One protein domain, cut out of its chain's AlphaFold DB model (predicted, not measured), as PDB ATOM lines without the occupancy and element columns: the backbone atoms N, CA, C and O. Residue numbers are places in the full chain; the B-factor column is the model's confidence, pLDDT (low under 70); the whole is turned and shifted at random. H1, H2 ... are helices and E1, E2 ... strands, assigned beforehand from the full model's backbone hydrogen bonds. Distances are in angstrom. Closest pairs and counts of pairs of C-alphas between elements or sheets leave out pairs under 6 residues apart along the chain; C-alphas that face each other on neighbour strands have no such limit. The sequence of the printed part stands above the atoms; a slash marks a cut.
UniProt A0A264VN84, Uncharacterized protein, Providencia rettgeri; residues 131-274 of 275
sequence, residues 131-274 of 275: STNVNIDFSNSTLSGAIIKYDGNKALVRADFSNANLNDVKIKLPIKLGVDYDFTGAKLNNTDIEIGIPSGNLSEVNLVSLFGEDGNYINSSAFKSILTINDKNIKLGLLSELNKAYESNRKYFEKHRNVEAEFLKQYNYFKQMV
ATOM      1  N   SER A 131      35.653 -35.045  19.845       34.88
ATOM      2  CA  SER A 131      34.683 -34.072  20.379       34.88
ATOM      3  C   SER A 131      34.166 -33.188  19.243       34.88
ATOM      4  O   SER A 131      34.939 -32.442  18.629       34.88
ATOM      5  N   THR A 132      32.866 -33.287  18.970       36.12
ATOM      6  CA  THR A 132      32.158 -32.581  17.893       36.12
ATOM      7  C   THR A 132      31.751 -31.148  18.265       36.12
ATOM      8  O   THR A 132      31.518 -30.337  17.367       36.12
ATOM      9  N   ASN A 133      31.733 -30.805  19.562       43.94
ATOM     10  CA  ASN A 133      31.101 -29.595  20.102       43.94
ATOM     11  C   ASN A 133      32.007 -28.830  21.095       43.94
ATOM     12  O   ASN A 133      32.866 -29.419  21.751       43.94
ATOM     13  N   VAL A 134      31.787 -27.516  21.233       52.81
ATOM     14  CA  VAL A 134      32.469 -26.599  22.163       52.81
ATOM     15  C   VAL A 134      31.443 -25.921  23.076       52.81
ATOM     16  O   VAL A 134      30.404 -25.462  22.606       52.81
ATOM     17  N   ASN A 135      31.757 -25.847  24.370       55.09
ATOM     18  CA  ASN A 135      31.023 -25.090  25.384       55.09
ATOM     19  C   ASN A 135      32.004 -24.116  26.052       55.09
ATOM     20  O   ASN A 135      33.089 -24.545  26.442       55.09
ATOM     21  N   ILE A 136      31.638 -22.838  26.130       61.25
ATOM     22  CA  ILE A 136      32.378 -21.799  26.851       61.25
ATOM     23  C   ILE A 136      31.576 -21.506  28.122       61.25
ATOM     24  O   ILE A 136      30.425 -21.103  28.012       61.25
ATOM     25  N   ASP A 137      32.142 -21.711  29.311       62.69
ATOM     26  CA  ASP A 137      31.432 -21.470  30.573       62.69
ATOM     27  C   ASP A 137      32.290 -20.644  31.541       62.69
ATOM     28  O   ASP A 137      33.259 -21.119  32.133       62.69
ATOM     29  N   PHE A 138      31.914 -19.376  31.677       65.38
ATOM     30  CA  PHE A 138      32.447 -18.399  32.619       65.38
ATOM     31  C   PHE A 138      31.393 -17.971  33.645       65.38
ATOM     32  O   PHE A 138      31.531 -16.917  34.276       65.38
ATOM     33  N   SER A 139      30.337 -18.768  33.841       67.06
ATOM     34  CA  SER A 139      29.311 -18.447  34.826       67.06
ATOM     35  C   SER A 139      29.919 -18.278  36.225       67.06
ATOM     36  O   SER A 139      30.845 -18.988  36.626       67.06
ATOM     37  N   ASN A 140      29.429 -17.290  36.976       62.47
ATOM     38  CA  ASN A 140      29.872 -16.934  38.331       62.47
ATOM     39  C   ASN A 140      31.375 -16.601  38.464       62.47
ATOM     40  O   ASN A 140      31.909 -16.573  39.576       62.47
ATOM     41  N   SER A 141      32.070 -16.358  37.351       55.09
ATOM     42  CA  SER A 141      33.510 -16.089  37.336       55.09
ATOM     43  C   SER A 141      33.815 -14.594  37.432       55.09
ATOM     44  O   SER A 141      32.958 -13.752  37.187       55.09
ATOM     45  N   THR A 142      35.058 -14.240  37.765       64.88
ATOM     46  CA  THR A 142      35.576 -12.874  37.586       64.88
ATOM     47  C   THR A 142      36.656 -12.894  36.516       64.88
ATOM     48  O   THR A 142      37.609 -13.662  36.624       64.88
ATOM     49  N   LEU A 143      36.502 -12.057  35.492       52.75
ATOM     50  CA  LEU A 143      37.440 -11.900  34.386       52.75
ATOM     51  C   LEU A 143      37.920 -10.448  34.352       52.75
ATOM     52  O   LEU A 143      37.117  -9.526  34.514       52.75
ATOM     53  N   SER A 144      39.223 -10.247  34.150       61.25
ATOM     54  CA  SER A 144      39.829  -8.917  34.065       61.25
ATOM     55  C   SER A 144      40.829  -8.856  32.915       61.25
ATOM     56  O   SER A 144      41.693  -9.728  32.836       61.25
ATOM     57  N   GLY A 145      40.726  -7.852  32.041       51.50
ATOM     58  CA  GLY A 145      41.670  -7.637  30.934       51.50
ATOM     59  C   GLY A 145      41.683  -8.749  29.876       51.50
ATOM     60  O   GLY A 145      42.665  -8.896  29.152       51.50
ATOM     61  N   ALA A 146      40.633  -9.574  29.820       54.56
ATOM     62  CA  ALA A 146      40.592 -10.775  28.992       54.56
ATOM     63  C   ALA A 146      40.023 -10.497  27.593       54.56
ATOM     64  O   ALA A 146      39.114  -9.685  27.422       54.56
ATOM     65  N   ILE A 147      40.499 -11.237  26.589       61.59
ATOM     66  CA  ILE A 147      39.906 -11.259  25.249       61.59
ATOM     67  C   ILE A 147      39.371 -12.666  24.989       61.59
ATOM     68  O   ILE A 147      40.124 -13.630  24.918       61.59
ATOM     69  N   ILE A 148      38.057 -12.781  24.824       62.78
ATOM     70  CA  ILE A 148      37.352 -14.041  24.599       62.78
ATOM     71  C   ILE A 148      36.856 -14.032  23.163       62.78
ATOM     72  O   ILE A 148      35.932 -13.299  22.816       62.78
ATOM     73  N   LYS A 149      37.473 -14.849  22.313       63.59
ATOM     74  CA  LYS A 149      37.121 -14.964  20.898       63.59
ATOM     75  C   LYS A 149      36.899 -16.421  20.532       63.59
ATOM     76  O   LYS A 149      37.703 -17.278  20.886       63.59
ATOM     77  N   TYR A 150      35.847 -16.684  19.761       61.31
ATOM     78  CA  TYR A 150      35.639 -17.986  19.136       61.31
ATOM     79  C   TYR A 150      35.705 -17.880  17.609       61.31
ATOM     80  O   TYR A 150      34.837 -17.278  16.981       61.31
ATOM     81  N   ASP A 151      36.722 -18.498  17.006       55.75
ATOM     82  CA  ASP A 151      36.919 -18.608  15.551       55.75
ATOM     83  C   ASP A 151      37.009 -20.067  15.066       55.75
ATOM     84  O   ASP A 151      37.434 -20.352  13.948       55.75
ATOM     85  N   GLY A 152      36.570 -21.009  15.906       52.94
ATOM     86  CA  GLY A 152      36.666 -22.435  15.633       52.94
ATOM     87  C   GLY A 152      35.667 -22.954  14.589       52.94
ATOM     88  O   GLY A 152      34.480 -22.611  14.578       52.94
ATOM     89  N   ASN A 153      36.133 -23.917  13.789       49.53
ATOM     90  CA  ASN A 153      35.306 -24.689  12.847       49.53
ATOM     91  C   ASN A 153      34.387 -25.717  13.531       49.53
ATOM     92  O   ASN A 153      33.551 -26.330  12.873       49.53
ATOM     93  N   LYS A 154      34.534 -25.933  14.844       52.41
ATOM     94  CA  LYS A 154      33.687 -26.862  15.609       52.41
ATOM     95  C   LYS A 154      32.308 -26.248  15.875       52.41
ATOM     96  O   LYS A 154      32.113 -25.040  15.735       52.41
ATOM     97  N   ALA A 155      31.320 -27.057  16.243       53.16
ATOM     98  CA  ALA A 155      30.034 -26.509  16.662       53.16
ATOM     99  C   ALA A 155      30.205 -25.845  18.037       53.16
ATOM    100  O   ALA A 155      30.573 -26.513  18.998       53.16
ATOM    101  N   LEU A 156      29.985 -24.533  18.134       59.16
ATOM    102  CA  LEU A 156      29.773 -23.887  19.430       59.16
ATOM    103  C   LEU A 156      28.344 -24.230  19.836       59.16
ATOM    104  O   LEU A 156      27.467 -24.164  18.985       59.16
ATOM    105  N   VAL A 157      28.129 -24.653  21.076       58.59
ATOM    106  CA  VAL A 157      26.797 -25.042  21.571       58.59
ATOM    107  C   VAL A 157      26.294 -24.048  22.611       58.59
ATOM    108  O   VAL A 157      25.097 -23.804  22.698       58.59
ATOM    109  N   ARG A 158      27.207 -23.441  23.375       66.00
ATOM    110  CA  ARG A 158      26.879 -22.471  24.419       66.00
ATOM    111  C   ARG A 158      28.069 -21.561  24.718       66.00
ATOM    112  O   ARG A 158      29.214 -22.019  24.633       66.00
ATOM    113  N   ALA A 159      27.786 -20.307  25.069       69.69
ATOM    114  CA  ALA A 159      28.714 -19.443  25.790       69.69
ATOM    115  C   ALA A 159      28.010 -18.800  26.996       69.69
ATOM    116  O   ALA A 159      27.172 -17.919  26.839       69.69
ATOM    117  N   ASP A 160      28.333 -19.267  28.196       71.06
ATOM    118  CA  ASP A 160      27.702 -18.851  29.445       71.06
ATOM    119  C   ASP A 160      28.596 -17.865  30.207       71.06
ATOM    120  O   ASP A 160      29.737 -18.170  30.538       71.06
ATOM    121  N   PHE A 161      28.068 -16.683  30.490       78.31
ATOM    122  CA  PHE A 161      28.657 -15.609  31.291       78.31
ATOM    123  C   PHE A 161      27.726 -15.204  32.444       78.31
ATOM    124  O   PHE A 161      27.884 -14.127  33.029       78.31
ATOM    125  N   SER A 162      26.731 -16.029  32.773       79.00
ATOM    126  CA  SER A 162      25.738 -15.709  33.794       79.00
ATOM    127  C   SER A 162      26.398 -15.427  35.148       79.00
ATOM    128  O   SER A 162      27.284 -16.144  35.607       79.00
ATOM    129  N   ASN A 163      25.991 -14.341  35.802       74.81
ATOM    130  CA  ASN A 163      26.548 -13.848  37.067       74.81
ATOM    131  C   ASN A 163      28.066 -13.570  37.055       74.81
ATOM    132  O   ASN A 163      28.669 -13.439  38.123       74.81
ATOM    133  N   ALA A 164      28.702 -13.480  35.882       70.94
ATOM    134  CA  ALA A 164      30.121 -13.163  35.789       70.94
ATOM    135  C   ALA A 164      30.397 -11.688  36.127       70.94
ATOM    136  O   ALA A 164      29.567 -10.812  35.891       70.94
ATOM    137  N   ASN A 165      31.586 -11.392  36.648       70.38
ATOM    138  CA  ASN A 165      32.100 -10.037  36.818       70.38
ATOM    139  C   ASN A 165      33.200  -9.777  35.784       70.38
ATOM    140  O   ASN A 165      34.310 -10.290  35.923       70.38
ATOM    141  N   LEU A 166      32.882  -9.013  34.742       74.31
ATOM    142  CA  LEU A 166      33.749  -8.744  33.601       74.31
ATOM    143  C   LEU A 166      34.302  -7.321  33.707       74.31
ATOM    144  O   LEU A 166      33.534  -6.364  33.759       74.31
ATOM    145  N   ASN A 167      35.627  -7.187  33.772       69.62
ATOM    146  CA  ASN A 167      36.327  -5.909  33.900       69.62
ATOM    147  C   ASN A 167      37.334  -5.764  32.757       69.62
ATOM    148  O   ASN A 167      38.235  -6.588  32.635       69.62
ATOM    149  N   ASP A 168      37.193  -4.756  31.900       69.81
ATOM    150  CA  ASP A 168      38.096  -4.559  30.753       69.81
ATOM    151  C   ASP A 168      38.162  -5.791  29.823       69.81
ATOM    152  O   ASP A 168      39.227  -6.179  29.340       69.81
ATOM    153  N   VAL A 169      37.024  -6.467  29.625       71.75
ATOM    154  CA  VAL A 169      36.937  -7.702  28.833       71.75
ATOM    155  C   VAL A 169      36.425  -7.402  27.428       71.75
ATOM    156  O   VAL A 169      35.518  -6.596  27.249       71.75
ATOM    157  N   LYS A 170      36.951  -8.095  26.417       73.56
ATOM    158  CA  LYS A 170      36.414  -8.065  25.049       73.56
ATOM    159  C   LYS A 170      35.892  -9.434  24.662       73.56
ATOM    160  O   LYS A 170      36.653 -10.397  24.653       73.56
ATOM    161  N   ILE A 171      34.613  -9.524  24.319       78.94
ATOM    162  CA  ILE A 171      33.946 -10.761  23.913       78.94
ATOM    163  C   ILE A 171      33.595 -10.668  22.433       78.94
ATOM    164  O   ILE A 171      32.923  -9.734  22.016       78.94
ATOM    165  N   LYS A 172      34.020 -11.655  21.643       78.94
ATOM    166  CA  LYS A 172      33.698 -11.786  20.220       78.94
ATOM    167  C   LYS A 172      33.186 -13.191  19.919       78.94
ATOM    168  O   LYS A 172      33.960 -14.154  19.863       78.94
ATOM    169  N   LEU A 173      31.879 -13.302  19.708       80.12
ATOM    170  CA  LEU A 173      31.181 -14.565  19.471       80.12
ATOM    171  C   LEU A 173      30.598 -14.599  18.052       80.12
ATOM    172  O   LEU A 173      30.121 -13.579  17.555       80.12
ATOM    173  N   PRO A 174      30.616 -15.752  17.363       77.00
ATOM    174  CA  PRO A 174      29.962 -15.877  16.065       77.00
ATOM    175  C   PRO A 174      28.434 -15.848  16.217       77.00
ATOM    176  O   PRO A 174      27.898 -15.985  17.309       77.00
ATOM    177  N   ILE A 175      27.704 -15.786  15.112       80.25
ATOM    178  CA  ILE A 175      26.325 -16.292  15.071       80.25
ATOM    179  C   ILE A 175      26.335 -17.750  14.642       80.25
ATOM    180  O   ILE A 175      26.924 -18.105  13.620       80.25
ATOM    181  N   LYS A 176      25.678 -18.600  15.424       73.12
ATOM    182  CA  LYS A 176      25.485 -20.008  15.094       73.12
ATOM    183  C   LYS A 176      24.092 -20.442  15.523       73.12
ATOM    184  O   LYS A 176      23.569 -19.978  16.533       73.12
ATOM    185  N   LEU A 177      23.516 -21.346  14.743       71.44
ATOM    186  CA  LEU A 177      22.201 -21.903  15.012       71.44
ATOM    187  C   LEU A 177      22.238 -22.706  16.311       71.44
ATOM    188  O   LEU A 177      23.132 -23.531  16.498       71.44
ATOM    189  N   GLY A 178      21.251 -22.502  17.181       67.25
ATOM    190  CA  GLY A 178      21.115 -23.329  18.374       67.25
ATOM    191  C   GLY A 178      22.087 -22.972  19.502       67.25
ATOM    192  O   GLY A 178      22.149 -23.713  20.482       67.25
ATOM    193  N   VAL A 179      22.815 -21.853  19.398       68.00
ATOM    194  CA  VAL A 179      23.791 -21.442  20.417       68.00
ATOM    195  C   VAL A 179      23.191 -20.489  21.430       68.00
ATOM    196  O   VAL A 179      22.637 -19.452  21.078       68.00
ATOM    197  N   ASP A 180      23.303 -20.877  22.694       71.00
ATOM    198  CA  ASP A 180      22.847 -20.087  23.829       71.00
ATOM    199  C   ASP A 180      24.005 -19.233  24.356       71.00
ATOM    200  O   ASP A 180      24.980 -19.766  24.897       71.00
ATOM    201  N   TYR A 181      23.927 -17.919  24.147       84.12
ATOM    202  CA  TYR A 181      24.788 -16.957  24.831       84.12
ATOM    203  C   TYR A 181      24.048 -16.374  26.032       84.12
ATOM    204  O   TYR A 181      23.032 -15.701  25.856       84.12
ATOM    205  N   ASP A 182      24.547 -16.622  27.238       82.06
ATOM    206  CA  ASP A 182      23.871 -16.225  28.474       82.06
ATOM    207  C   ASP A 182      24.694 -15.178  29.227       82.06
ATOM    208  O   ASP A 182      25.813 -15.445  29.643       82.06
ATOM    209  N   PHE A 183      24.140 -13.983  29.416       90.56
ATOM    210  CA  PHE A 183      24.737 -12.892  30.195       90.56
ATOM    211  C   PHE A 183      23.904 -12.543  31.433       90.56
ATOM    212  O   PHE A 183      24.092 -11.484  32.040       90.56
ATOM    213  N   THR A 184      22.975 -13.419  31.828       87.88
ATOM    214  CA  THR A 184      22.030 -13.162  32.917       87.88
ATOM    215  C   THR A 184      22.771 -12.839  34.209       87.88
ATOM    216  O   THR A 184      23.511 -13.660  34.740       87.88
ATOM    217  N   GLY A 185      22.574 -11.632  34.740       83.94
ATOM    218  CA  GLY A 185      23.203 -11.204  35.994       83.94
ATOM    219  C   GLY A 185      24.691 -10.851  35.881       83.94
ATOM    220  O   GLY A 185      25.312 -10.554  36.902       83.94
ATOM    221  N   ALA A 186      25.265 -10.850  34.673       86.00
ATOM    222  CA  ALA A 186      26.641 -10.421  34.461       86.00
ATOM    223  C   ALA A 186      26.819  -8.931  34.807       86.00
ATOM    224  O   ALA A 186      25.971  -8.090  34.489       86.00
ATOM    225  N   LYS A 187      27.944  -8.603  35.447       86.75
ATOM    226  CA  LYS A 187      28.418  -7.237  35.689       86.75
ATOM    227  C   LYS A 187      29.450  -6.899  34.621       86.75
ATOM    228  O   LYS A 187      30.460  -7.588  34.520       86.75
ATOM    229  N   LEU A 188      29.171  -5.871  33.825       92.69
ATOM    230  CA  LEU A 188      29.943  -5.504  32.640       92.69
ATOM    231  C   LEU A 188      30.618  -4.148  32.880       92.69
ATOM    232  O   LEU A 188      30.019  -3.103  32.657       92.69
ATOM    233  N   ASN A 189      31.855  -4.161  33.370       82.88
ATOM    234  CA  ASN A 189      32.641  -2.954  33.618       82.88
ATOM    235  C   ASN A 189      33.651  -2.783  32.483       82.88
ATOM    236  O   ASN A 189      34.513  -3.641  32.293       82.88
ATOM    237  N   ASN A 190      33.527  -1.699  31.710       82.06
ATOM    238  CA  ASN A 190      34.381  -1.432  30.541       82.06
ATOM    239  C   ASN A 190      34.533  -2.666  29.623       82.06
ATOM    240  O   ASN A 190      35.629  -3.030  29.210       82.06
ATOM    241  N   THR A 191      33.429  -3.389  29.413       84.56
ATOM    242  CA  THR A 191      33.407  -4.649  28.667       84.56
ATOM    243  C   THR A 191      32.773  -4.426  27.304       84.56
ATOM    244  O   THR A 191      31.685  -3.865  27.225       84.56
ATOM    245  N   ASP A 192      33.414  -4.921  26.251       86.44
ATOM    246  CA  ASP A 192      32.891  -4.886  24.885       86.44
ATOM    247  C   ASP A 192      32.327  -6.261  24.510       86.44
ATOM    248  O   ASP A 192      32.975  -7.286  24.741       86.44
ATOM    249  N   ILE A 193      31.140  -6.300  23.897       92.69
ATOM    250  CA  ILE A 193      30.530  -7.534  23.384       92.69
ATOM    251  C   ILE A 193      30.200  -7.354  21.903       92.69
ATOM    252  O   ILE A 193      29.376  -6.521  21.537       92.69
ATOM    253  N   GLU A 194      30.813  -8.184  21.065       89.19
ATOM    254  CA  GLU A 194      30.524  -8.330  19.643       89.19
ATOM    255  C   GLU A 194      29.901  -9.712  19.404       89.19
ATOM    256  O   GLU A 194      30.508 -10.751  19.687       89.19
ATOM    257  N   ILE A 195      28.690  -9.728  18.853       88.75
ATOM    258  CA  ILE A 195      28.070 -10.930  18.295       88.75
ATOM    259  C   ILE A 195      28.106 -10.742  16.785       88.75
ATOM    260  O   ILE A 195      27.694  -9.694  16.310       88.75
ATOM    261  N   GLY A 196      28.621 -11.720  16.039       84.31
ATOM    262  CA  GLY A 196      28.971 -11.588  14.618       84.31
ATOM    263  C   GLY A 196      27.800 -11.423  13.642       84.31
ATOM    264  O   GLY A 196      27.766 -12.135  12.646       84.31
ATOM    265  N   ILE A 197      26.851 -10.527  13.916       87.00
ATOM    266  CA  ILE A 197      25.637 -10.262  13.147       87.00
ATOM    267  C   ILE A 197      26.026  -9.786  11.731       87.00
ATOM    268  O   ILE A 197      26.587  -8.703  11.564       87.00
ATOM    269  N   PRO A 198      25.754 -10.581  10.684       84.19
ATOM    270  CA  PRO A 198      26.090 -10.241   9.313       84.19
ATOM    271  C   PRO A 198      25.134  -9.179   8.767       84.19
ATOM    272  O   PRO A 198      23.975  -9.082   9.172       84.19
ATOM    273  N   SER A 199      25.619  -8.404   7.800       81.75
ATOM    274  CA  SER A 199      24.837  -7.383   7.100       81.75
ATOM    275  C   SER A 199      24.342  -7.873   5.735       81.75
ATOM    276  O   SER A 199      24.867  -8.835   5.175       81.75
ATOM    277  N   GLY A 200      23.336  -7.186   5.185       88.44
ATOM    278  CA  GLY A 200      22.796  -7.459   3.851       88.44
ATOM    279  C   GLY A 200      21.803  -8.624   3.808       88.44
ATOM    280  O   GLY A 200      21.143  -8.928   4.802       88.44
ATOM    281  N   ASN A 201      21.677  -9.253   2.635       89.81
ATOM    282  CA  ASN A 201      20.798 -10.404   2.427       89.81
ATOM    283  C   ASN A 201      21.413 -11.658   3.053       89.81
ATOM    284  O   ASN A 201      22.529 -12.051   2.707       89.81
ATOM    285  N   LEU A 202      20.674 -12.298   3.950       91.38
ATOM    286  CA  LEU A 202      21.148 -13.417   4.753       91.38
ATOM    287  C   LEU A 202      20.524 -14.736   4.300       91.38
ATOM    288  O   LEU A 202      19.409 -14.782   3.782       91.38
ATOM    289  N   SER A 203      21.252 -15.831   4.517       88.44
ATOM    290  CA  SER A 203      20.693 -17.173   4.366       88.44
ATOM    291  C   SER A 203      19.646 -17.442   5.448       88.44
ATOM    292  O   SER A 203      19.704 -16.879   6.542       88.44
ATOM    293  N   GLU A 204      18.728 -18.364   5.172       83.81
ATOM    294  CA  GLU A 204      17.718 -18.800   6.140       83.81
ATOM    295  C   GLU A 204      18.353 -19.298   7.447       83.81
ATOM    296  O   GLU A 204      17.931 -18.901   8.525       83.81
ATOM    297  N   VAL A 205      19.454 -20.055   7.372       84.44
ATOM    298  CA  VAL A 205      20.199 -20.518   8.559       84.44
ATOM    299  C   VAL A 205      20.697 -19.350   9.415       84.44
ATOM    300  O   VAL A 205      20.598 -19.403  10.642       84.44
ATOM    301  N   ASN A 206      21.215 -18.285   8.795       85.31
ATOM    302  CA  ASN A 206      21.659 -17.100   9.528       85.31
ATOM    303  C   ASN A 206      20.470 -16.359  10.148       85.31
ATOM    304  O   ASN A 206      20.562 -15.923  11.291       85.31
ATOM    305  N   LEU A 207      19.347 -16.263   9.433       87.38
ATOM    306  CA  LEU A 207      18.128 -15.624   9.933       87.38
ATOM    307  C   LEU A 207      17.538 -16.380  11.126       87.38
ATOM    308  O   LEU A 207      17.257 -15.757  12.147       87.38
ATOM    309  N   VAL A 208      17.477 -17.711  11.065       84.06
ATOM    310  CA  VAL A 208      17.046 -18.543  12.199       84.06
ATOM    311  C   VAL A 208      18.037 -18.437  13.366       84.06
ATOM    312  O   VAL A 208      17.625 -18.356  14.519       84.06
ATOM    313  N   SER A 209      19.345 -18.359  13.101       84.12
ATOM    314  CA  SER A 209      20.356 -18.162  14.158       84.12
ATOM    315  C   SER A 209      20.206 -16.812  14.872       84.12
ATOM    316  O   SER A 209      20.444 -16.706  16.076       84.12
ATOM    317  N   LEU A 210      19.823 -15.770  14.133       89.38
ATOM    318  CA  LEU A 210      19.642 -14.421  14.661       89.38
ATOM    319  C   LEU A 210      18.319 -14.268  15.413       89.38
ATOM    320  O   LEU A 210      18.316 -13.799  16.551       89.38
ATOM    321  N   PHE A 211      17.213 -14.669  14.782       86.12
ATOM    322  CA  PHE A 211      15.853 -14.320  15.200       86.12
ATOM    323  C   PHE A 211      15.031 -15.510  15.718       86.12
ATOM    324  O   PHE A 211      14.063 -15.301  16.446       86.12
ATOM    325  N   GLY A 212      15.437 -16.748  15.427       80.94
ATOM    326  CA  GLY A 212      14.652 -17.958  15.695       80.94
ATOM    327  C   GLY A 212      13.678 -18.296  14.563       80.94
ATOM    328  O   GLY A 212      13.705 -17.669  13.511       80.94
ATOM    329  N   GLU A 213      12.830 -19.303  14.776       77.38
ATOM    330  CA  GLU A 213      11.816 -19.769  13.820       77.38
ATOM    331  C   GLU A 213      10.420 -19.813  14.458       77.38
ATOM    332  O   GLU A 213      10.272 -19.881  15.685       77.38
ATOM    333  N   ASP A 214       9.381 -19.806  13.620       70.00
ATOM    334  CA  ASP A 214       8.004 -19.868  14.097       70.00
ATOM    335  C   ASP A 214       7.701 -21.208  14.791       70.00
ATOM    336  O   ASP A 214       7.958 -22.281  14.253       70.00
ATOM    337  N   GLY A 215       7.136 -21.154  16.003       60.12
ATOM    338  CA  GLY A 215       6.780 -22.341  16.797       60.12
ATOM    339  C   GLY A 215       7.908 -22.912  17.665       60.12
ATOM    340  O   GLY A 215       7.636 -23.754  18.521       60.12
ATOM    341  N   ASN A 216       9.139 -22.412  17.523       53.25
ATOM    342  CA  ASN A 216      10.293 -22.839  18.316       53.25
ATOM    343  C   ASN A 216      11.121 -21.635  18.797       53.25
ATOM    344  O   ASN A 216      12.344 -21.589  18.685       53.25
ATOM    345  N   TYR A 217      10.432 -20.646  19.371       51.62
ATOM    346  CA  TYR A 217      11.014 -19.378  19.839       51.62
ATOM    347  C   TYR A 217      12.106 -19.513  20.908       51.62
ATOM    348  O   TYR A 217      12.727 -18.518  21.276       51.62
ATOM    349  N   ILE A 218      12.281 -20.691  21.511       43.84
ATOM    350  CA  ILE A 218      12.594 -20.687  22.939       43.84
ATOM    351  C   ILE A 218      14.040 -20.980  23.287       43.84
ATOM    352  O   ILE A 218      14.457 -20.447  24.308       43.84
ATOM    353  N   ASN A 219      14.858 -21.713  22.532       50.47
ATOM    354  CA  ASN A 219      16.093 -22.180  23.178       50.47
ATOM    355  C   ASN A 219      17.375 -21.396  22.890       50.47
ATOM    356  O   ASN A 219      18.083 -21.147  23.861       50.47
ATOM    357  N   SER A 220      17.643 -20.898  21.676       62.88
ATOM    358  CA  SER A 220      19.008 -20.414  21.394       62.88
ATOM    359  C   SER A 220      19.146 -19.518  20.142       62.88
ATOM    360  O   SER A 220      19.657 -19.969  19.113       62.88
ATOM    361  N   SER A 221      18.675 -18.266  20.194       78.38
ATOM    362  CA  SER A 221      18.934 -17.261  19.143       78.38
ATOM    363  C   SER A 221      19.774 -16.105  19.676       78.38
ATOM    364  O   SER A 221      19.705 -15.772  20.863       78.38
ATOM    365  N   ALA A 222      20.523 -15.443  18.788       85.38
ATOM    366  CA  ALA A 222      21.311 -14.267  19.158       85.38
ATOM    367  C   ALA A 222      20.434 -13.165  19.773       85.38
ATOM    368  O   ALA A 222      20.828 -12.536  20.753       85.38
ATOM    369  N   PHE A 223      19.221 -12.970  19.246       87.81
ATOM    370  CA  PHE A 223      18.249 -12.036  19.803       87.81
ATOM    371  C   PHE A 223      17.918 -12.341  21.267       87.81
ATOM    372  O   PHE A 223      18.060 -11.457  22.111       87.81
ATOM    373  N   LYS A 224      17.557 -13.586  21.599       85.25
ATOM    374  CA  LYS A 224      17.255 -13.977  22.985       85.25
ATOM    375  C   LYS A 224      18.458 -13.758  23.900       85.25
ATOM    376  O   LYS A 224      18.312 -13.219  24.995       85.25
ATOM    377  N   SER A 225      19.643 -14.126  23.431       86.12
ATOM    378  CA  SER A 225      20.890 -13.904  24.151       86.12
ATOM    379  C   SER A 225      21.144 -12.435  24.472       86.12
ATOM    380  O   SER A 225      21.467 -12.099  25.610       86.12
ATOM    381  N   ILE A 226      20.925 -11.537  23.509       90.88
ATOM    382  CA  ILE A 226      21.073 -10.089  23.709       90.88
ATOM    383  C   ILE A 226      20.134  -9.577  24.808       90.88
ATOM    384  O   ILE A 226      20.506  -8.683  25.570       90.88
ATOM    385  N   LEU A 227      18.941 -10.162  24.958       88.62
ATOM    386  CA  LEU A 227      18.003  -9.759  26.011       88.62
ATOM    387  C   LEU A 227      18.539 -10.018  27.427       88.62
ATOM    388  O   LEU A 227      18.162  -9.278  28.340       88.62
ATOM    389  N   THR A 228      19.438 -10.994  27.604       90.31
ATOM    390  CA  THR A 228      20.043 -11.337  28.907       90.31
ATOM    391  C   THR A 228      21.106 -10.337  29.379       90.31
ATOM    392  O   THR A 228      21.447 -10.316  30.560       90.31
ATOM    393  N   ILE A 229      21.611  -9.481  28.485       92.62
ATOM    394  CA  ILE A 229      22.625  -8.468  28.801       92.62
ATOM    395  C   ILE A 229      21.994  -7.379  29.671       92.62
ATOM    396  O   ILE A 229      20.948  -6.842  29.329       92.62
ATOM    397  N   ASN A 230      22.609  -7.002  30.789       90.44
ATOM    398  CA  ASN A 230      22.064  -5.934  31.639       90.44
ATOM    399  C   ASN A 230      22.607  -4.540  31.294       90.44
ATOM    400  O   ASN A 230      21.964  -3.544  31.622       90.44
ATOM    401  N   ASP A 231      23.750  -4.455  30.608       91.69
ATOM    402  CA  ASP A 231      24.280  -3.174  30.146       91.69
ATOM    403  C   ASP A 231      23.418  -2.604  29.014       91.69
ATOM    404  O   ASP A 231      23.239  -3.215  27.954       91.69
ATOM    405  N   LYS A 232      22.874  -1.411  29.257       89.00
ATOM    406  CA  LYS A 232      21.951  -0.733  28.347       89.00
ATOM    407  C   LYS A 232      22.618  -0.379  27.017       89.00
ATOM    408  O   LYS A 232      22.021  -0.618  25.971       89.00
ATOM    409  N   ASN A 233      23.826   0.178  27.040       89.50
ATOM    410  CA  ASN A 233      24.487   0.683  25.836       89.50
ATOM    411  C   ASN A 233      24.893  -0.466  24.913       89.50
ATOM    412  O   ASN A 233      24.619  -0.420  23.713       89.50
ATOM    413  N   ILE A 234      25.461  -1.531  25.488       92.31
ATOM    414  CA  ILE A 234      25.833  -2.739  24.742       92.31
ATOM    415  C   ILE A 234      24.590  -3.388  24.132       92.31
ATOM    416  O   ILE A 234      24.567  -3.684  22.935       92.31
ATOM    417  N   LYS A 235      23.525  -3.564  24.931       92.00
ATOM    418  CA  LYS A 235      22.266  -4.149  24.447       92.00
ATOM    419  C   LYS A 235      21.709  -3.371  23.257       92.00
ATOM    420  O   LYS A 235      21.328  -3.978  22.263       92.00
ATOM    421  N   LEU A 236      21.673  -2.042  23.336       90.12
ATOM    422  CA  LEU A 236      21.150  -1.199  22.260       90.12
ATOM    423  C   LEU A 236      22.001  -1.250  20.995       90.12
ATOM    424  O   LEU A 236      21.438  -1.288  19.902       90.12
ATOM    425  N   GLY A 237      23.330  -1.283  21.132       92.06
ATOM    426  CA  GLY A 237      24.237  -1.454  19.997       92.06
ATOM    427  C   GLY A 237      23.931  -2.742  19.231       92.06
ATOM    428  O   GLY A 237      23.655  -2.702  18.032       92.06
ATOM    429  N   LEU A 238      23.853  -3.866  19.947       93.19
ATOM    430  CA  LEU A 238      23.559  -5.176  19.359       93.19
ATOM    431  C   LEU A 238      22.132  -5.265  18.791       93.19
ATOM    432  O   LEU A 238      21.918  -5.824  17.716       93.19
ATOM    433  N   LEU A 239      21.140  -4.671  19.464       92.56
ATOM    434  CA  LEU A 239      19.773  -4.574  18.944       92.56
ATOM    435  C   LEU A 239      19.693  -3.711  17.673       92.56
ATOM    436  O   LEU A 239      18.923  -4.027  16.769       92.56
ATOM    437  N   SER A 240      20.494  -2.646  17.571       92.06
ATOM    438  CA  SER A 240      20.586  -1.822  16.361       92.06
ATOM    439  C   SER A 240      21.163  -2.612  15.184       92.06
ATOM    440  O   SER A 240      20.670  -2.504  14.058       92.06
ATOM    441  N   GLU A 241      22.170  -3.451  15.431       93.12
ATOM    442  CA  GLU A 241      22.717  -4.365  14.422       93.12
ATOM    443  C   GLU A 241      21.692  -5.413  13.978       93.12
ATOM    444  O   GLU A 241      21.504  -5.607  12.774       93.12
ATOM    445  N   LEU A 242      20.950  -6.009  14.919       92.38
ATOM    446  CA  LEU A 242      19.823  -6.885  14.586       92.38
ATOM    447  C   LEU A 242      18.760  -6.165  13.757       92.38
ATOM    448  O   LEU A 242      18.252  -6.736  12.797       92.38
ATOM    449  N   ASN A 243      18.453  -4.904  14.062       93.56
ATOM    450  CA  ASN A 243      17.486  -4.141  13.281       93.56
ATOM    451  C   ASN A 243      17.955  -3.921  11.834       93.56
ATOM    452  O   ASN A 243      17.154  -4.020  10.910       93.56
ATOM    453  N   LYS A 244      19.254  -3.696  11.597       93.50
ATOM    454  CA  LYS A 244      19.802  -3.627  10.226       93.50
ATOM    455  C   LYS A 244      19.631  -4.954   9.477       93.50
ATOM    456  O   LYS A 244      19.295  -4.949   8.289       93.50
ATOM    457  N   ALA A 245      19.841  -6.080  10.165       92.56
ATOM    458  CA  ALA A 245      19.610  -7.409   9.603       92.56
ATOM    459  C   ALA A 245      18.117  -7.652   9.316       92.56
ATOM    460  O   ALA A 245      17.788  -8.165   8.248       92.56
ATOM    461  N   TYR A 246      17.216  -7.223  10.204       93.44
ATOM    462  CA  TYR A 246      15.766  -7.263   9.985       93.44
ATOM    463  C   TYR A 246      15.361  -6.474   8.730       93.44
ATOM    464  O   TYR A 246      14.757  -7.033   7.813       93.44
ATOM    465  N   GLU A 247      15.776  -5.207   8.639       93.56
ATOM    466  CA  GLU A 247      15.431  -4.312   7.528       93.56
ATOM    467  C   GLU A 247      15.892  -4.851   6.169       93.56
ATOM    468  O   GLU A 247      15.169  -4.766   5.175       93.56
ATOM    469  N   SER A 248      17.071  -5.473   6.135       94.56
ATOM    470  CA  SER A 248      17.629  -6.059   4.912       94.56
ATOM    471  C   SER A 248      16.940  -7.366   4.497       94.56
ATOM    472  O   SER A 248      17.117  -7.813   3.369       94.56
ATOM    473  N   ASN A 249      16.150  -7.993   5.378       94.00
ATOM    474  CA  ASN A 249      15.604  -9.340   5.178       94.00
ATOM    475  C   ASN A 249      14.085  -9.430   5.414       94.00
ATOM    476  O   ASN A 249      13.576 -10.504   5.729       94.00
ATOM    477  N   ARG A 250      13.334  -8.339   5.201       92.12
ATOM    478  CA  ARG A 250      11.869  -8.261   5.427       92.12
ATOM    479  C   ARG A 250      11.056  -9.426   4.838       92.12
ATOM    480  O   ARG A 250      10.117  -9.893   5.472       92.12
ATOM    481  N   LYS A 251      11.453  -9.964   3.677       90.69
ATOM    482  CA  LYS A 251      10.784 -11.117   3.033       90.69
ATOM    483  C   LYS A 251      10.753 -12.385   3.892       90.69
ATOM    484  O   LYS A 251       9.850 -13.199   3.738       90.69
ATOM    485  N   TYR A 252      11.741 -12.576   4.765       87.62
ATOM    486  CA  TYR A 252      11.742 -13.678   5.727       87.62
ATOM    487  C   TYR A 252      10.562 -13.532   6.695       87.62
ATOM    488  O   TYR A 252       9.749 -14.438   6.855       87.62
ATOM    489  N   PHE A 253      10.400 -12.337   7.252       89.19
ATOM    490  CA  PHE A 253       9.400 -12.023   8.267       89.19
ATOM    491  C   PHE A 253       7.957 -12.061   7.747       89.19
ATOM    492  O   PHE A 253       7.055 -12.425   8.497       89.19
ATOM    493  N   GLU A 254       7.733 -11.857   6.443       89.19
ATOM    494  CA  GLU A 254       6.414 -12.052   5.811       89.19
ATOM    495  C   GLU A 254       5.824 -13.452   6.072       89.19
ATOM    496  O   GLU A 254       4.601 -13.599   6.209       89.19
ATOM    497  N   LYS A 255       6.699 -14.468   6.153       85.88
ATOM    498  CA  LYS A 255       6.365 -15.871   6.450       85.88
ATOM    499  C   LYS A 255       6.575 -16.252   7.919       85.88
ATOM    500  O   LYS A 255       6.088 -17.302   8.320       85.88
ATOM    501  N   HIS A 256       7.254 -15.404   8.693       86.69
ATOM    502  CA  HIS A 256       7.609 -15.613  10.100       86.69
ATOM    503  C   HIS A 256       7.072 -14.480  10.992       86.69
ATOM    504  O   HIS A 256       7.811 -13.811  11.718       86.69
ATOM    505  N   ARG A 257       5.763 -14.212  10.896       87.69
ATOM    506  CA  ARG A 257       5.127 -13.002  11.463       87.69
ATOM    507  C   ARG A 257       5.185 -12.929  12.983       87.69
ATOM    508  O   ARG A 257       5.182 -11.844  13.558       87.69
ATOM    509  N   ASN A 258       5.205 -14.074  13.648       86.38
ATOM    510  CA  ASN A 258       5.279 -14.126  15.100       86.38
ATOM    511  C   ASN A 258       6.711 -13.822  15.586       86.38
ATOM    512  O   ASN A 258       6.869 -13.111  16.578       86.38
ATOM    513  N   VAL A 259       7.747 -14.289  14.865       86.00
ATOM    514  CA  VAL A 259       9.145 -13.859  15.092       86.00
ATOM    515  C   VAL A 259       9.268 -12.348  14.892       86.00
ATOM    516  O   VAL A 259       9.851 -11.662  15.732       86.00
ATOM    517  N   GLU A 260       8.674 -11.815  13.819       90.50
ATOM    518  CA  GLU A 260       8.654 -10.373  13.546       90.50
ATOM    519  C   GLU A 260       8.015  -9.574  14.684       90.50
ATOM    520  O   GLU A 260       8.604  -8.613  15.182       90.50
ATOM    521  N   ALA A 261       6.820  -9.981  15.116       89.06
ATOM    522  CA  ALA A 261       6.071  -9.284  16.150       89.06
ATOM    523  C   ALA A 261       6.840  -9.222  17.479       89.06
ATOM    524  O   ALA A 261       6.894  -8.159  18.101       89.06
ATOM    525  N   GLU A 262       7.459 -10.327  17.907       86.81
ATOM    526  CA  GLU A 262       8.232 -10.352  19.152       86.81
ATOM    527  C   GLU A 262       9.520  -9.527  19.036       86.81
ATOM    528  O   GLU A 262       9.827  -8.748  19.943       86.81
ATOM    529  N   PHE A 263      10.234  -9.626  17.908       89.31
ATOM    530  CA  PHE A 263      11.414  -8.799  17.662       89.31
ATOM    531  C   PHE A 263      11.072  -7.305  17.736       89.31
ATOM    532  O   PHE A 263      11.675  -6.577  18.526       89.31
ATOM    533  N   LEU A 264      10.067  -6.851  16.979       90.81
ATOM    534  CA  LEU A 264       9.668  -5.442  16.940       90.81
ATOM    535  C   LEU A 264       9.160  -4.946  18.295       90.81
ATOM    536  O   LEU A 264       9.468  -3.822  18.692       90.81
ATOM    537  N   LYS A 265       8.410  -5.773  19.031       89.06
ATOM    538  CA  LYS A 265       7.931  -5.443  20.377       89.06
ATOM    539  C   LYS A 265       9.092  -5.162  21.331       89.06
ATOM    540  O   LYS A 265       9.105  -4.111  21.970       89.06
ATOM    541  N   GLN A 266      10.065  -6.071  21.419       86.75
ATOM    542  CA  GLN A 266      11.216  -5.898  22.310       86.75
ATOM    543  C   GLN A 266      12.123  -4.763  21.830       86.75
ATOM    544  O   GLN A 266      12.532  -3.925  22.630       86.75
ATOM    545  N   TYR A 267      12.401  -4.689  20.526       87.50
ATOM    546  CA  TYR A 267      13.236  -3.635  19.955       87.50
ATOM    547  C   TYR A 267      12.672  -2.242  20.255       87.50
ATOM    548  O   TYR A 267      13.393  -1.382  20.760       87.50
ATOM    549  N   ASN A 268      11.371  -2.034  20.025       87.94
ATOM    550  CA  ASN A 268      10.712  -0.763  20.321       87.94
ATOM    551  C   ASN A 268      10.687  -0.461  21.822       87.94
ATOM    552  O   ASN A 268      10.945   0.680  22.202       87.94
ATOM    553  N   TYR A 269      10.433  -1.467  22.669       86.31
ATOM    554  CA  TYR A 269      10.491  -1.312  24.124       86.31
ATOM    555  C   TYR A 269      11.860  -0.794  24.578       86.31
ATOM    556  O   TYR A 269      11.934   0.217  25.271       86.31
ATOM    557  N   PHE A 270      12.954  -1.426  24.140       81.75
ATOM    558  CA  PHE A 270      14.297  -1.002  24.542       81.75
ATOM    559  C   PHE A 270      14.704   0.332  23.930       81.75
ATOM    560  O   PHE A 270      15.336   1.125  24.624       81.75
ATOM    561  N   LYS A 271      14.323   0.611  22.678       81.88
ATOM    562  CA  LYS A 271      14.599   1.894  22.021       81.88
ATOM    563  C   LYS A 271      13.967   3.072  22.774       81.88
ATOM    564  O   LYS A 271      14.631   4.079  22.981       81.88
ATOM    565  N   GLN A 272      12.733   2.921  23.254       82.12
ATOM    566  CA  GLN A 272      12.035   3.959  24.025       82.12
ATOM    567  C   GLN A 272      12.652   4.229  25.401       82.12
ATOM    568  O   GLN A 272      12.417   5.283  25.971       82.12
ATOM    569  N   MET A 273      13.439   3.305  25.957       69.31
ATOM    570  CA  MET A 273      14.133   3.549  27.226       69.31
ATOM    571  C   MET A 273      15.349   4.477  27.069       69.31
ATOM    572  O   MET A 273      16.007   4.774  28.066       69.31
ATOM    573  N   VAL A 274      15.726   4.846  25.842       59.66
ATOM    574  CA  VAL A 274      16.947   5.604  25.496       59.66
ATOM    575  C   VAL A 274      16.658   7.053  25.139       59.66
ATOM    576  O   VAL A 274      17.533   7.886  25.365       59.66
TER     577      VAL A 274
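Overview. This is residues 131 to 274 of the 275 residues of an uncharacterized protein of Providencia rettgeri (UniProt A0A264VN84). The chain winds through three stacked turns of a short solenoid, E1 E2 E3, then E4 E5 E6, then E7 E8 E9, and matching strands of the turns line up as three small sheets round the coil. Helices cover the end with the last turn: H2 packs on E7 and H3 on E9, H1 stands nearly in line with H2, and H5 packs on H3 from the side away from the coil, with short H4 before it. The printed part has 144 residues, with nine named strands followed by five named helices, a mixed class. The sheets, E1 E4 E7, E2 E5 E8 and E3 E6 E9 in order, are all parallel. The whole is compact, with a radius of gyration of the C-alphas of 14.9 A and spans of 43 by 42 by 25 A.

Arrangement. E4, residues 155 to 160, is the inner strand between E1, residues 133 to 137, and E7, residues 180 to 182; N 134 and O 155 are 2.7 A apart, N 159 and O 180 2.9 A, both within hydrogen-bond range. E5, residues 165 to 167, has as parallel neighbours E2, residues 142 to 144, with N 143 to O 165 at 2.8 A, and E8, residues 187 to 189, with N 166 to O 187 at 2.8 A. E6, residues 170 to 173, has E3, residues 147 to 149, with N 148 to O 170 at 2.8 A, and E9, residues 192 to 195, with N 171 to O 192 at 2.8 A. H2, residues 222 to 227, only grazes the sheet E1 E4 E7; the closest C-alphas of E7 and H2, Tyr 181 and Ser 225, are 5.0 A apart. H3, residues 232 to 248, only grazes the sheet E3 E6 E9 with residues 234 to 242. H2 and H3 form a helical hairpin and touch at Ile 226 and Lys 235, closest C-alphas 6.1 A, at a shallow tilt of 34.6 degrees, only just short of steep. H1, residues 204 to 211, touches H2, the same way at 2 degrees, closest C-alphas Leu 210 and Ala 222, 4.8 A. H5, residues 257 to 272, touches H3, opposite ways at a steep tilt of 39 degrees, closest C-alphas Leu 239 and Tyr 267, 6.7 A. H4, residues 250 to 253, and H3 meet only through their link. In H1, H2, H3 and H5 every O i to N i+4 pair is within hydrogen-bond range; H4 is too short for one.

Along the chain. E1 begins at C-alpha 133 (31.101, -29.595, 20.102) and is 13.3 A long; E4 is 15.1 A. H3 runs 24.4 A from C-alpha 232 (21.951, -0.733, 28.347). H5 runs 22.2 A to C-alpha 272 (12.035, 3.959, 24.025).

Size, cuts and confidence. The C-alphas farthest apart, Ser 131 and Gln 272, are 44.4 A apart. The printed part has no cut, and no link is long. Mean pLDDT of the printed part is 77.8; it is under 70 in 41 residues, among them 131 to 159 and 215 to 220.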